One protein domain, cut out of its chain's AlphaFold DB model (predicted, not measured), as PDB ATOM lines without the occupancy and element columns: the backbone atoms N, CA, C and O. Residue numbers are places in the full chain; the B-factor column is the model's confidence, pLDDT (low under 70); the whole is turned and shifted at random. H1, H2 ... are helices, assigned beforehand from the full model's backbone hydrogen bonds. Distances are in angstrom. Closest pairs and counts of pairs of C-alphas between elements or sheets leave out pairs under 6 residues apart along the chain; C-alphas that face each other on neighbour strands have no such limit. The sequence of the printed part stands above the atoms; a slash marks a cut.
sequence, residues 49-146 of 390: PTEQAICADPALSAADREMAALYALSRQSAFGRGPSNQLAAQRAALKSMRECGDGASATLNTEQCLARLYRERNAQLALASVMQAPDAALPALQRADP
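AT A GLANCE: This is residues 49 to 146 of the 390 residues of an uncharacterized protein of Altererythrobacter xixiisoli (UniProt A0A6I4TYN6). The longest helix, H4, runs through the middle, with H3 alongside it on one side, H5 folded back along its far part on another, and H2 packed on it from a third side. H1 lies across one end, by the start of H2 and the start of H4, and a long loop of residues 74 to 85 lies at the other end. The printed part has 98 residues with five named helices, in the order H1, H2, H3, H4, H5, and no named strand; the class is all helix. The whole is compact, with a radius of gyration of the C-alphas of 13.7 A, and elongated in outline, spanning 40 by 25 by 21 A.

HOW THE PARTS SIT: H1, residues 49 to 56, and H2, residues 58 to 73, touch only at the corner by their tight link, about perpendicular at 74 degrees; their closest C-alphas, those of Ile 54 and Leu 60, are 5.1 A apart. H3 is residues 86 to 99; it is close to H2 but not clearly touching, with the closest C-alphas, those of Tyr 71 and Gln 86, 7.4 A apart. H4, residues 110 to 129, is the hub and touches the four other helices, the last of them H5, residues 134 to 144. With residues 110 to 111 alone H4 touches H1, about perpendicular at 81 degrees; the closest C-alphas, of Ala 53 and Glu 111, are 6.4 A apart. H2 and H4 touch at a shallow tilt of 27 degrees, the same way, with C-alphas 67 and 122 the closest at 5.3 A. H3 and H4 form a helical hairpin at a shallow tilt of 9 degrees, opposite ways, with C-alphas 97 and 114 the closest at 6.0 A; H3 touches H4 with residues 93 to 97 alone. H4 and H5 form another helical hairpin, at a shallow tilt of 32 degrees, with C-alphas 126 and 137 the closest at 4.4 A. H2, with residues 66 to 70 alone, only just touches H5, with 3 pairs of C-alphas within 8 A, the closest being those of Leu 70 and Ala 137 at 7.2 A. H2, H4 and H5 are a bundle, three helices grouped together. H5 is apart from H1 and from H3. Every O i to N i+4 pair is within hydrogen-bond range in H1, H2, H3 and H4, and 5 of 7 are in H5.

IN THESE COORDINATES: H1 begins at C-alpha 49 (198.962, 192.904, 140.486) and is 10.5 A long. H2 is 23.0 A and H3 19.9 A long. H4 is 28.0 A long, from C-alpha 110 at (191.196, 190.082, 138.817). H5, 14.7 A long, ends at C-alpha 144 (188.586, 172.862, 132.931).

THE WHOLE: The C-alphas of Arg 81 and Ala 106, the two farthest apart, are 41.9 A apart. The link from H2 to H3 is long, with 12 residues. The printed part has no cut, and no printed residue is under 70 in pLDDT.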
ATOM      1  N   PRO A  49     200.291 193.197 139.934       94.38
ATOM      2  CA  PRO A  49     198.962 192.904 140.486       94.38
ATOM      3  C   PRO A  49     198.460 191.493 140.144       94.38
ATOM      4  O   PRO A  49     197.900 190.804 140.992       94.38
ATOM      5  N   THR A  50     198.744 191.028 138.923       96.00
ATOM      6  CA  THR A  50     198.419 189.665 138.476       96.00
ATOM      7  C   THR A  50     199.167 188.610 139.295       96.00
ATOM      8  O   THR A  50     198.558 187.679 139.816       96.00
ATOM      9  N   GLU A  51     200.481 188.762 139.464       96.69
ATOM     10  CA  GLU A  51     201.293 187.819 140.241       96.69
ATOM     11  C   GLU A  51     200.921 187.820 141.728       96.69
ATOM     12  O   GLU A  51     200.929 186.764 142.357       96.69
ATOM     13  N   GLN A  52     200.550 188.977 142.289       96.12
ATOM     14  CA  GLN A  52     200.037 189.077 143.659       96.12
ATOM     15  C   GLN A  52     198.752 188.263 143.827       96.12
ATOM     16  O   GLN A  52     198.670 187.469 144.763       96.12
ATOM     17  N   ALA A  53     197.790 188.409 142.906       96.06
ATOM     18  CA  ALA A  53     196.542 187.648 142.929       96.06
ATOM     19  C   ALA A  53     196.800 186.134 142.836       96.06
ATOM     20  O   ALA A  53     196.292 185.362 143.649       96.06
ATOM     21  N   ILE A  54     197.668 185.706 141.912       96.88
ATOM     22  CA  ILE A  54     198.034 184.289 141.755       96.88
ATOM     23  C   ILE A  54     198.696 183.741 143.025       96.88
ATOM     24  O   ILE A  54     198.379 182.635 143.458       96.88
ATOM     25  N   CYS A  55     199.608 184.500 143.635       96.56
ATOM     26  CA  CYS A  55     200.296 184.102 144.863       96.56
ATOM     27  C   CYS A  55     199.389 184.085 146.100       96.56
ATOM     28  O   CYS A  55     199.668 183.340 147.041       96.56
ATOM     29  N   ALA A  56     198.339 184.909 146.121       95.88
ATOM     30  CA  ALA A  56     197.384 184.984 147.221       95.88
ATOM     31  C   ALA A  56     196.329 183.864 147.172       95.88
ATOM     32  O   ALA A  56     195.826 183.468 148.225       95.88
ATOM     33  N   ASP A  57     196.023 183.333 145.985       96.25
ATOM     34  CA  ASP A  57     195.014 182.291 145.785       96.25
ATOM     35  C   ASP A  57     195.652 180.914 145.471       96.25
ATOM     36  O   ASP A  57     196.225 180.710 144.392       96.25
ATOM     37  N   PRO A  58     195.520 179.913 146.369       95.62
ATOM     38  CA  PRO A  58     196.014 178.558 146.131       95.62
ATOM     39  C   PRO A  58     195.457 177.883 144.868       95.62
ATOM     40  O   PRO A  58     196.163 177.069 144.264       95.62
ATOM     41  N   ALA A  59     194.220 178.189 144.466       95.94
ATOM     42  CA  ALA A  59     193.599 177.634 143.268       95.94
ATOM     43  C   ALA A  59     194.218 178.228 141.995       95.94
ATOM     44  O   ALA A  59     194.576 177.469 141.093       95.94
ATOM     45  N   LEU A  60     194.438 179.549 141.949       96.94
ATOM     46  CA  LEU A  60     195.156 180.193 140.838       96.94
ATOM     47  C   LEU A  60     196.605 179.710 140.761       96.94
ATOM     48  O   LEU A  60     197.089 179.372 139.683       96.94
ATOM     49  N   SER A  61     197.279 179.577 141.905       97.56
ATOM     50  CA  SER A  61     198.620 178.990 141.972       97.56
ATOM     51  C   SER A  61     198.671 177.557 141.427       97.56
ATOM     52  O   SER A  61     199.640 177.175 140.770       97.56
ATOM     53  N   ALA A  62     197.653 176.735 141.702       96.62
ATOM     54  CA  ALA A  62     197.567 175.383 141.156       96.62
ATOM     55  C   ALA A  62     197.312 175.383 139.642       96.62
ATOM     56  O   ALA A  62     197.974 174.632 138.922       96.62
ATOM     57  N   ALA A  63     196.413 176.246 139.167       97.31
ATOM     58  CA  ALA A  63     196.108 176.391 137.750       97.31
ATOM     59  C   ALA A  63     197.321 176.888 136.943       97.31
ATOM     60  O   ALA A  63     197.569 176.384 135.851       97.31
ATOM     61  N   ASP A  64     198.128 177.785 137.516       98.44
ATOM     62  CA  ASP A  64     199.382 178.266 136.934       98.44
ATOM     63  C   ASP A  64     200.427 177.153 136.764       98.44
ATOM     64  O   ASP A  64     201.030 177.009 135.698       98.44
ATOM     65  N   ARG A  65     200.608 176.304 137.785       97.75
ATOM     66  CA  ARG A  65     201.493 175.133 137.677       97.75
ATOM     67  C   ARG A  65     201.010 174.147 136.619       97.75
ATOM     68  O   ARG A  65     201.830 173.608 135.878       97.75
ATOM     69  N   GLU A  66     199.704 173.900 136.564       98.00
ATOM     70  CA  GLU A  66     199.097 173.039 135.549       98.00
ATOM     71  C   GLU A  66     199.332 173.602 134.142       98.00
ATOM     72  O   GLU A  66     199.819 172.873 133.279       98.00
ATOM     73  N   MET A  67     199.113 174.904 133.938       98.50
ATOM     74  CA  MET A  67     199.403 175.585 132.676       98.50
ATOM     75  C   MET A  67     200.868 175.415 132.273       98.50
ATOM     76  O   MET A  67     201.160 175.067 131.131       98.50
ATOM     77  N   ALA A  68     201.802 175.639 133.201       98.44
ATOM     78  CA  ALA A  68     203.231 175.510 132.937       98.44
ATOM     79  C   ALA A  68     203.623 174.070 132.558       98.44
ATOM     80  O   ALA A  68     204.405 173.869 131.623       98.44
ATOM     81  N   ALA A  69     203.064 173.071 133.249       98.31
ATOM     82  CA  ALA A  69     203.308 171.659 132.967       98.31
ATOM     83  C   ALA A  69     202.749 171.242 131.597       98.31
ATOM     84  O   ALA A  69     203.470 170.643 130.798       98.31
ATOM     85  N   LEU A  70     201.500 171.606 131.291       98.56
ATOM     86  CA  LEU A  70     200.877 171.312 129.999       98.56
ATOM     87  C   LEU A  70     201.575 172.058 128.858       98.56
ATOM     88  O   LEU A  70     201.835 171.475 127.811       98.56
ATOM     89  N   TYR A  71     201.966 173.319 129.066       98.62
ATOM     90  CA  TYR A  71     202.738 174.072 128.080       98.62
ATOM     91  C   TYR A  71     204.049 173.363 127.746       98.62
ATOM     92  O   TYR A  71     204.385 173.248 126.573       98.62
ATOM     93  N   ALA A  72     204.770 172.846 128.747       98.25
ATOM     94  CA  ALA A  72     206.003 172.101 128.515       98.25
ATOM     95  C   ALA A  72     205.788 170.860 127.628       98.25
ATOM     96  O   ALA A  72     206.634 170.593 126.773       98.25
ATOM     97  N   LEU A  73     204.661 170.155 127.792       97.75
ATOM     98  CA  LEU A  73     204.274 169.013 126.956       97.75
ATOM     99  C   LEU A  73     203.928 169.450 125.525       97.75
ATOM    100  O   LEU A  73     204.396 168.845 124.567       97.75
ATOM    101  N   SER A  74     203.196 170.552 125.365       97.81
ATOM    102  CA  SER A  74     202.672 170.999 124.067       97.81
ATOM    103  C   SER A  74     203.663 171.818 123.223       97.81
ATOM    104  O   SER A  74     203.287 172.358 122.185       97.81
ATOM    105  N   ARG A  75     204.935 171.955 123.634       97.19
ATOM    106  CA  ARG A  75     205.973 172.685 122.866       97.19
ATOM    107  C   ARG A  75     206.415 171.971 121.593       97.19
ATOM    108  O   ARG A  75     206.921 172.625 120.678       97.19
ATOM    109  N   GLN A  76     206.310 170.649 121.567       96.38
ATOM    110  CA  GLN A  76     206.579 169.858 120.377       96.38
ATOM    111  C   GLN A  76     205.340 169.863 119.486       96.38
ATOM    112  O   GLN A  76     204.220 169.846 119.993       96.38
ATOM    113  N   SER A  77     205.534 169.921 118.169       97.38
ATOM    114  CA  SER A  77     204.392 169.894 117.259       97.38
ATOM    115  C   SER A  77     203.655 168.553 117.293       97.38
ATOM    116  O   SER A  77     204.239 167.527 117.652       97.38
ATOM    117  N   ALA A  78     202.403 168.539 116.834       97.50
ATOM    118  CA  ALA A  78     201.597 167.325 116.719       97.50
ATOM    119  C   ALA A  78     202.225 166.251 115.799       97.50
ATOM    120  O   ALA A  78     201.875 165.077 115.911       97.50
ATOM    121  N   PHE A  79     203.213 166.603 114.961       96.56
ATOM    122  CA  PHE A  79     204.029 165.631 114.219       96.56
ATOM    123  C   PHE A  79     205.014 164.838 115.098       96.56
ATOM    124  O   PHE A  79     205.749 163.996 114.586       96.56
ATOM    125  N   GLY A  80     205.126 165.146 116.393       94.88
ATOM    126  CA  GLY A  80     206.127 164.554 117.286       94.88
ATOM    127  C   GLY A  80     207.559 165.030 117.008       94.88
ATOM    128  O   GLY A  80     208.519 164.471 117.536       94.88
ATOM    129  N   ARG A  81     207.733 166.066 116.178       94.50
ATOM    130  CA  ARG A  81     209.022 166.706 115.870       94.50
ATOM    131  C   ARG A  81     208.847 168.196 115.593       94.50
ATOM    132  O   ARG A  81     207.777 168.635 115.189       94.50
ATOM    133  N   GLY A  82     209.916 168.968 115.778       94.94
ATOM    134  CA  GLY A  82     209.895 170.419 115.575       94.94
ATOM    135  C   GLY A  82     209.043 171.183 116.602       94.94
ATOM    136  O   GLY A  82     208.406 170.574 117.466       94.94
ATOM    137  N   PRO A  83     209.072 172.524 116.547       97.19
ATOM    138  CA  PRO A  83     208.286 173.368 117.441       97.19
ATOM    139  C   PRO A  83     206.805 173.362 117.048       97.19
ATOM    140  O   PRO A  83     206.495 173.343 115.861       97.19
ATOM    141  N   SER A  84     205.905 173.435 118.026       97.69
ATOM    142  CA  SER A  84     204.515 173.859 117.812       97.69
ATOM    143  C   SER A  84     204.405 175.389 117.795       97.69
ATOM    144  O   SER A  84     205.350 176.107 118.147       97.69
ATOM    145  N   ASN A  85     203.227 175.909 117.454       96.94
ATOM    146  CA  ASN A  85     202.916 177.334 117.552       96.94
ATOM    147  C   ASN A  85     202.486 177.774 118.976       96.94
ATOM    148  O   ASN A  85     202.176 178.944 119.217       96.94
ATOM    149  N   GLN A  86     202.555 176.877 119.971       97.69
ATOM    150  CA  GLN A  86     202.127 177.157 121.347       97.69
ATOM    151  C   GLN A  86     202.890 178.306 122.016       97.69
ATOM    152  O   GLN A  86     202.353 178.931 122.923       97.69
ATOM    153  N   LEU A  87     204.119 178.632 121.596       97.44
ATOM    154  CA  LEU A  87     204.842 179.789 122.142       97.44
ATOM    155  C   LEU A  87     204.137 181.115 121.813       97.44
ATOM    156  O   LEU A  87     204.077 182.002 122.667       97.44
ATOM    157  N   ALA A  88     203.628 181.263 120.587       96.12
ATOM    158  CA  ALA A  88     202.893 182.457 120.185       96.12
ATOM    159  C   ALA A  88     201.567 182.548 120.956       96.12
ATOM    160  O   ALA A  88     201.309 183.571 121.595       96.12
ATOM    161  N   ALA A  89     200.809 181.446 121.003       96.31
ATOM    162  CA  ALA A  89     199.567 181.346 121.770       96.31
ATOM    163  C   ALA A  89     199.782 181.619 123.272       96.31
ATOM    164  O   ALA A  89     199.037 182.378 123.889       96.31
ATOM    165  N   GLN A  90     200.864 181.097 123.862       98.06
ATOM    166  CA  GLN A  90     201.198 181.324 125.270       98.06
ATOM    167  C   GLN A  90     201.513 182.795 125.556       98.06
ATOM    168  O   GLN A  90     201.102 183.325 126.586       98.06
ATOM    169  N   ARG A  91     202.230 183.482 124.659       97.94
ATOM    170  CA  ARG A  91     202.517 184.919 124.812       97.94
ATOM    171  C   ARG A  91     201.247 185.761 124.756       97.94
ATOM    172  O   ARG A  91     201.139 186.708 125.534       97.94
ATOM    173  N   ALA A  92     200.315 185.413 123.868       96.62
ATOM    174  CA  ALA A  92     199.012 186.061 123.787       96.62
ATOM    175  C   ALA A  92     198.203 185.839 125.076       96.62
ATOM    176  O   ALA A  92     197.790 186.812 125.699       96.62
ATOM    177  N   ALA A  93     198.101 184.595 125.554       96.31
ATOM    178  CA  ALA A  93     197.407 184.272 126.802       96.31
ATOM    179  C   ALA A  93     197.991 185.025 128.012       96.31
ATOM    180  O   ALA A  93     197.260 185.655 128.772       96.31
ATOM    181  N   LEU A  94     199.323 185.052 128.157       97.19
ATOM    182  CA  LEU A  94     199.994 185.792 129.234       97.19
ATOM    183  C   LEU A  94     199.806 187.312 129.135       97.19
ATOM    184  O   LEU A  94     199.949 188.006 130.142       97.19
ATOM    185  N   LYS A  95     199.561 187.851 127.935       96.06
ATOM    186  CA  LYS A  95     199.196 189.261 127.757       96.06
ATOM    187  C   LYS A  95     197.778 189.497 128.281       96.06
ATOM    188  O   LYS A  95     197.616 190.362 129.133       96.06
ATOM    189  N   SER A  96     196.807 188.681 127.871       94.06
ATOM    190  CA  SER A  96     195.423 188.766 128.361       94.06
ATOM    191  C   SER A  96     195.321 188.586 129.879       94.06
ATOM    192  O   SER A  96     194.558 189.281 130.539       94.06
ATOM    193  N   MET A  97     196.143 187.711 130.469       95.44
ATOM    194  CA  MET A  97     196.205 187.546 131.928       95.44
ATOM    195  C   MET A  97     196.700 188.806 132.641       95.44
ATOM    196  O   MET A  97     196.166 189.156 133.687       95.44
ATOM    197  N   ARG A  98     197.684 189.518 132.076       94.75
ATOM    198  CA  ARG A  98     198.166 190.788 132.646       94.75
ATOM    199  C   ARG A  98     197.091 191.873 132.615       94.75
ATOM    200  O   ARG A  98     196.943 192.598 133.592       94.75
ATOM    201  N   GLU A  99     196.290 191.912 131.552       93.88
ATOM    202  CA  GLU A  99     195.175 192.858 131.410       93.88
ATOM    203  C   GLU A  99     194.102 192.677 132.511       93.88
ATOM    204  O   GLU A  99     193.449 193.649 132.891       93.88
ATOM    205  N   CYS A 100     193.973 191.483 133.118       93.00
ATOM    206  CA  CYS A 100     193.126 191.275 134.306       93.00
ATOM    207  C   CYS A 100     193.576 192.103 135.525       93.00
ATOM    208  O   CYS A 100     192.746 192.482 136.354       93.00
ATOM    209  N   GLY A 101     194.883 192.349 135.671       86.94
ATOM    210  CA  GLY A 101     195.454 193.136 136.768       86.94
ATOM    211  C   GLY A 101     195.398 194.648 136.540       86.94
ATOM    212  O   GLY A 101     195.496 195.406 137.503       86.94
ATOM    213  N   ASP A 102     195.198 195.079 135.294       86.94
ATOM    214  CA  ASP A 102     195.182 196.493 134.897       86.94
ATOM    215  C   ASP A 102     193.775 197.120 134.978       86.94
ATOM    216  O   ASP A 102     193.569 198.267 134.580       86.94
ATOM    217  N   GLY A 103     192.782 196.374 135.479       75.81
ATOM    218  CA  GLY A 103     191.388 196.821 135.554       75.81
ATOM    219  C   GLY A 103     190.683 196.886 134.193       75.81
ATOM    220  O   GLY A 103     189.655 197.545 134.071       75.81
ATOM    221  N   ALA A 104     191.217 196.212 133.166       73.56
ATOM    222  CA  ALA A 104     190.643 196.214 131.819       73.56
ATOM    223  C   ALA A 104     189.310 195.444 131.725       73.56
ATOM    224  O   ALA A 104     188.520 195.679 130.810       73.56
ATOM    225  N   SER A 105     189.032 194.532 132.666       72.62
ATOM    226  CA  SER A 105     187.745 193.835 132.730       72.62
ATOM    227  C   SER A 105     186.703 194.692 133.448       72.62
ATOM    228  O   SER A 105     186.788 194.915 134.653       72.62
ATOM    229  N   ALA A 106     185.685 195.147 132.713       73.00
ATOM    230  CA  ALA A 106     184.585 195.930 133.278       73.00
ATOM    231  C   ALA A 106     183.621 195.100 134.154       73.00
ATOM    232  O   ALA A 106     182.791 195.675 134.856       73.00
ATOM    233  N   THR A 107     183.688 193.765 134.090       82.69
ATOM    234  CA  THR A 107     182.659 192.867 134.643       82.69
ATOM    235  C   THR A 107     183.177 191.840 135.648       82.69
ATOM    236  O   THR A 107     182.380 191.343 136.441       82.69
ATOM    237  N   LEU A 108     184.476 191.520 135.645       87.81
ATOM    238  CA  LEU A 108     185.082 190.524 136.533       87.81
ATOM    239  C   LEU A 108     186.180 191.160 137.387       87.81
ATOM    240  O   LEU A 108     186.931 192.008 136.907       87.81
ATOM    241  N   ASN A 109     186.316 190.710 138.636       92.50
ATOM    242  CA  ASN A 109     187.514 191.030 139.415       92.50
ATOM    243  C   ASN A 109     188.741 190.271 138.870       92.50
ATOM    244  O   ASN A 109     188.614 189.358 138.045       92.50
ATOM    245  N   THR A 110     189.939 190.658 139.312       94.12
ATOM    246  CA  THR A 110     191.196 190.082 138.817       94.12
ATOM    247  C   THR A 110     191.236 188.562 138.999       94.12
ATOM    248  O   THR A 110     191.603 187.858 138.063       94.12
ATOM    249  N   GLU A 111     190.797 188.031 140.140       94.75
ATOM    250  CA  GLU A 111     190.801 186.594 140.428       94.75
ATOM    251  C   GLU A 111     189.854 185.809 139.512       94.75
ATOM    252  O   GLU A 111     190.240 184.785 138.953       94.75
ATOM    253  N   GLN A 112     188.628 186.298 139.303       93.88
ATOM    254  CA  GLN A 112     187.646 185.693 138.397       93.88
ATOM    255  C   GLN A 112     188.119 185.747 136.942       93.88
ATOM    256  O   GLN A 112     187.981 184.767 136.209       93.88
ATOM    257  N   CYS A 113     188.707 186.875 136.536       94.94
ATOM    258  CA  CYS A 113     189.295 187.049 135.213       94.94
ATOM    259  C   CYS A 113     190.430 186.041 134.979       94.94
ATOM    260  O   CYS A 113     190.416 185.320 133.980       94.94
ATOM    261  N   LEU A 114     191.360 185.913 135.934       95.88
ATOM    262  CA  LEU A 114     192.462 184.952 135.864       95.88
ATOM    263  C   LEU A 114     191.969 183.506 135.891       95.88
ATOM    264  O   LEU A 114     192.425 182.702 135.083       95.88
ATOM    265  N   ALA A 115     191.020 183.164 136.765       95.31
ATOM    266  CA  ALA A 115     190.461 181.817 136.848       95.31
ATOM    267  C   ALA A 115     189.821 181.381 135.522       95.31
ATOM    268  O   ALA A 115     189.981 180.229 135.112       95.31
ATOM    269  N   ARG A 116     189.126 182.298 134.833       93.44
ATOM    270  CA  ARG A 116     188.590 182.057 133.489       93.44
ATOM    271  C   ARG A 116     189.718 181.814 132.482       93.44
ATOM    272  O   ARG A 116     189.744 180.754 131.868       93.44
ATOM    273  N   LEU A 117     190.693 182.719 132.381       94.69
ATOM    274  CA  LEU A 117     191.792 182.587 131.412       94.69
ATOM    275  C   LEU A 117     192.666 181.346 131.651       94.69
ATOM    276  O   LEU A 117     193.102 180.709 130.694       94.69
ATOM    277  N   TYR A 118     192.907 180.960 132.908       97.31
ATOM    278  CA  TYR A 118     193.599 179.709 133.223       97.31
ATOM    279  C   TYR A 118     192.788 178.486 132.803       97.31
ATOM    280  O   TYR A 118     193.359 177.555 132.242       97.31
ATOM    281  N   ARG A 119     191.472 178.475 133.040       95.50
ATOM    282  CA  ARG A 119     190.590 177.380 132.613       95.50
ATOM    283  C   ARG A 119     190.645 177.192 131.098       95.50
ATOM    284  O   ARG A 119     190.896 176.082 130.637       95.50
ATOM    285  N   GLU A 120     190.468 178.274 130.344       94.38
ATOM    286  CA  GLU A 120     190.527 178.263 128.878       94.38
ATOM    287  C   GLU A 120     191.891 177.773 128.389       94.38
ATOM    288  O   GLU A 120     191.986 176.860 127.564       94.38
ATOM    289  N   ARG A 121     192.972 178.337 128.941       97.25
ATOM    290  CA  ARG A 121     194.322 178.006 128.496       97.25
ATOM    291  C   ARG A 121     194.731 176.581 128.861       97.25
ATOM    292  O   ARG A 121     195.358 175.909 128.041       97.25
ATOM    293  N   ASN A 122     194.360 176.094 130.044       97.62
ATOM    294  CA  ASN A 122     194.623 174.714 130.450       97.62
ATOM    295  C   ASN A 122     193.825 173.730 129.593       97.62
ATOM    296  O   ASN A 122     194.391 172.718 129.195       97.62
ATOM    297  N   ALA A 123     192.574 174.039 129.230       96.88
ATOM    298  CA  ALA A 123     191.803 173.213 128.299       96.88
ATOM    299  C   ALA A 123     192.480 173.123 126.919       96.88
ATOM    300  O   ALA A 123     192.666 172.023 126.405       96.88
ATOM    301  N   GLN A 124     192.922 174.254 126.352       97.06
ATOM    302  CA  GLN A 124     193.637 174.287 125.067       97.06
ATOM    303  C   GLN A 124     194.946 173.486 125.104       97.06
ATOM    304  O   GLN A 124     195.224 172.690 124.210       97.06
ATOM    305  N   LEU A 125     195.768 173.683 126.139       98.38
ATOM    306  CA  LEU A 125     197.049 172.988 126.270       98.38
ATOM    307  C   LEU A 125     196.876 171.492 126.556       98.38
ATOM    308  O   LEU A 125     197.672 170.682 126.077       98.38
ATOM    309  N   ALA A 126     195.846 171.122 127.316       98.38
ATOM    310  CA  ALA A 126     195.504 169.731 127.564       98.38
ATOM    311  C   ALA A 126     194.989 169.046 126.292       98.38
ATOM    312  O   ALA A 126     195.453 167.955 125.977       98.38
ATOM    313  N   LEU A 127     194.127 169.701 125.506       98.12
ATOM    314  CA  LEU A 127     193.720 169.208 124.187       98.12
ATOM    315  C   LEU A 127     194.942 168.958 123.288       98.12
ATOM    316  O   LEU A 127     195.118 167.850 122.782       98.12
ATOM    317  N   ALA A 128     195.847 169.938 123.209       98.12
ATOM    318  CA  ALA A 128     197.069 169.864 122.412       98.12
ATOM    319  C   ALA A 128     198.009 168.710 122.805       98.12
ATOM    320  O   ALA A 128     198.776 168.224 121.975       98.12
ATOM    321  N   SER A 129     197.970 168.275 124.066       98.19
ATOM    322  CA  SER A 129     198.850 167.229 124.600       98.19
ATOM    323  C   SER A 129     198.159 165.880 124.805       98.19
ATOM    324  O   SER A 129     198.844 164.903 125.115       98.19
ATOM    325  N   VAL A 130     196.841 165.765 124.591       98.50
ATOM    326  CA  VAL A 130     196.066 164.569 124.975       98.50
ATOM    327  C   VAL A 130     196.535 163.289 124.284       98.50
ATOM    328  O   VAL A 130     196.564 162.229 124.902       98.50
ATOM    329  N   MET A 131     196.982 163.383 123.031       98.00
ATOM    330  CA  MET A 131     197.465 162.224 122.268       98.00
ATOM    331  C   MET A 131     198.873 161.766 122.675       98.00
ATOM    332  O   MET A 131     199.264 160.644 122.345       98.00
ATOM    333  N   GLN A 132     199.643 162.631 123.344       97.25
ATOM    334  CA  GLN A 132     201.016 162.367 123.786       97.25
ATOM    335  C   GLN A 132     201.084 162.016 125.278       97.25
ATOM    336  O   GLN A 132     201.877 161.163 125.672       97.25
ATOM    337  N   ALA A 133     200.277 162.680 126.104       98.12
ATOM    338  CA  ALA A 133     200.304 162.582 127.557       98.12
ATOM    339  C   ALA A 133     198.876 162.553 128.146       98.12
ATOM    340  O   ALA A 133     198.515 163.447 128.921       98.12
ATOM    341  N   PRO A 134     198.054 161.538 127.810       98.12
ATOM    342  CA  PRO A 134     196.655 161.471 128.241       98.12
ATOM    343  C   PRO A 134     196.498 161.494 129.769       98.12
ATOM    344  O   PRO A 134     195.600 162.163 130.273       98.12
ATOM    345  N   ASP A 135     197.413 160.863 130.513       98.00
ATOM    346  CA  ASP A 135     197.379 160.819 131.984       98.00
ATOM    347  C   ASP A 135     197.512 162.205 132.637       98.00
ATOM    348  O   ASP A 135     196.989 162.434 133.728       98.00
ATOM    349  N   ALA A 136     198.199 163.143 131.977       97.94
ATOM    350  CA  ALA A 136     198.321 164.525 132.437       97.94
ATOM    351  C   ALA A 136     197.193 165.411 131.883       97.94
ATOM    352  O   ALA A 136     196.632 166.233 132.609       97.94
ATOM    353  N   ALA A 137     196.848 165.230 130.607       98.31
ATOM    354  CA  ALA A 137     195.894 166.064 129.887       98.31
ATOM    355  C   ALA A 137     194.432 165.816 130.290       98.31
ATOM    356  O   ALA A 137     193.694 166.768 130.540       98.31
ATOM    357  N   LEU A 138     193.992 164.557 130.388       98.44
ATOM    358  CA  LEU A 138     192.583 164.234 130.645       98.44
ATOM    359  C   LEU A 138     192.091 164.749 132.007       98.44
ATOM    360  O   LEU A 138     191.015 165.350 132.042       98.44
ATOM    361  N   PRO A 139     192.847 164.630 133.120       98.38
ATOM    362  CA  PRO A 139     192.427 165.233 134.382       98.38
ATOM    363  C   PRO A 139     192.318 166.762 134.318       98.38
ATOM    364  O   PRO A 139     191.456 167.338 134.983       98.38
ATOM    365  N   ALA A 140     193.181 167.428 133.541       97.31
ATOM    366  CA  ALA A 140     193.112 168.875 133.345       97.31
ATOM    367  C   ALA A 140     191.869 169.268 132.530       97.31
ATOM    368  O   ALA A 140     191.135 170.162 132.945       97.31
ATOM    369  N   LEU A 141     191.561 168.541 131.448       96.38
ATOM    370  CA  LEU A 141     190.322 168.722 130.679       96.38
ATOM    371  C   LEU A 141     189.079 168.497 131.539       96.38
ATOM    372  O   LEU A 141     188.170 169.311 131.503       96.38
ATOM    373  N   GLN A 142     189.044 167.453 132.368       96.44
ATOM    374  CA  GLN A 142     187.907 167.192 133.260       96.44
ATOM    375  C   GLN A 142     187.665 168.332 134.261       96.44
ATOM    376  O   GLN A 142     186.521 168.616 134.603       96.44
ATOM    377  N   ARG A 143     188.725 168.996 134.742       94.94
ATOM    378  CA  ARG A 143     188.600 170.173 135.619       94.94
ATOM    379  C   ARG A 143     188.180 171.422 134.855       94.94
ATOM    380  O   ARG A 143     187.355 172.194 135.348       94.94
ATOM    381  N   ALA A 144     188.793 171.649 133.698       92.62
ATOM    382  CA  ALA A 144     188.586 172.862 132.931       92.62
ATOM    383  C   ALA A 144     187.225 172.862 132.224       92.62
ATOM    384  O   ALA A 144     186.532 173.879 132.219       92.62
ATOM    385  N   ASP A 145     186.836 171.708 131.694       91.50
ATOM    386  CA  ASP A 145     185.720 171.519 130.779       91.50
ATOM    387  C   ASP A 145     185.113 170.102 130.898       91.50
ATOM    388  O   ASP A 145     185.259 169.255 130.007       91.50
ATOM    389  N   PRO A 146     184.436 169.808 132.023       93.12
ATOM    390  CA  PRO A 146     183.910 168.473 132.314       93.12
ATOM    391  C   PRO A 146     182.873 167.984 131.297       93.12
ATOM    392  O   PRO A 146     182.694 166.778 131.153       93.12
TER     393      PRO A 146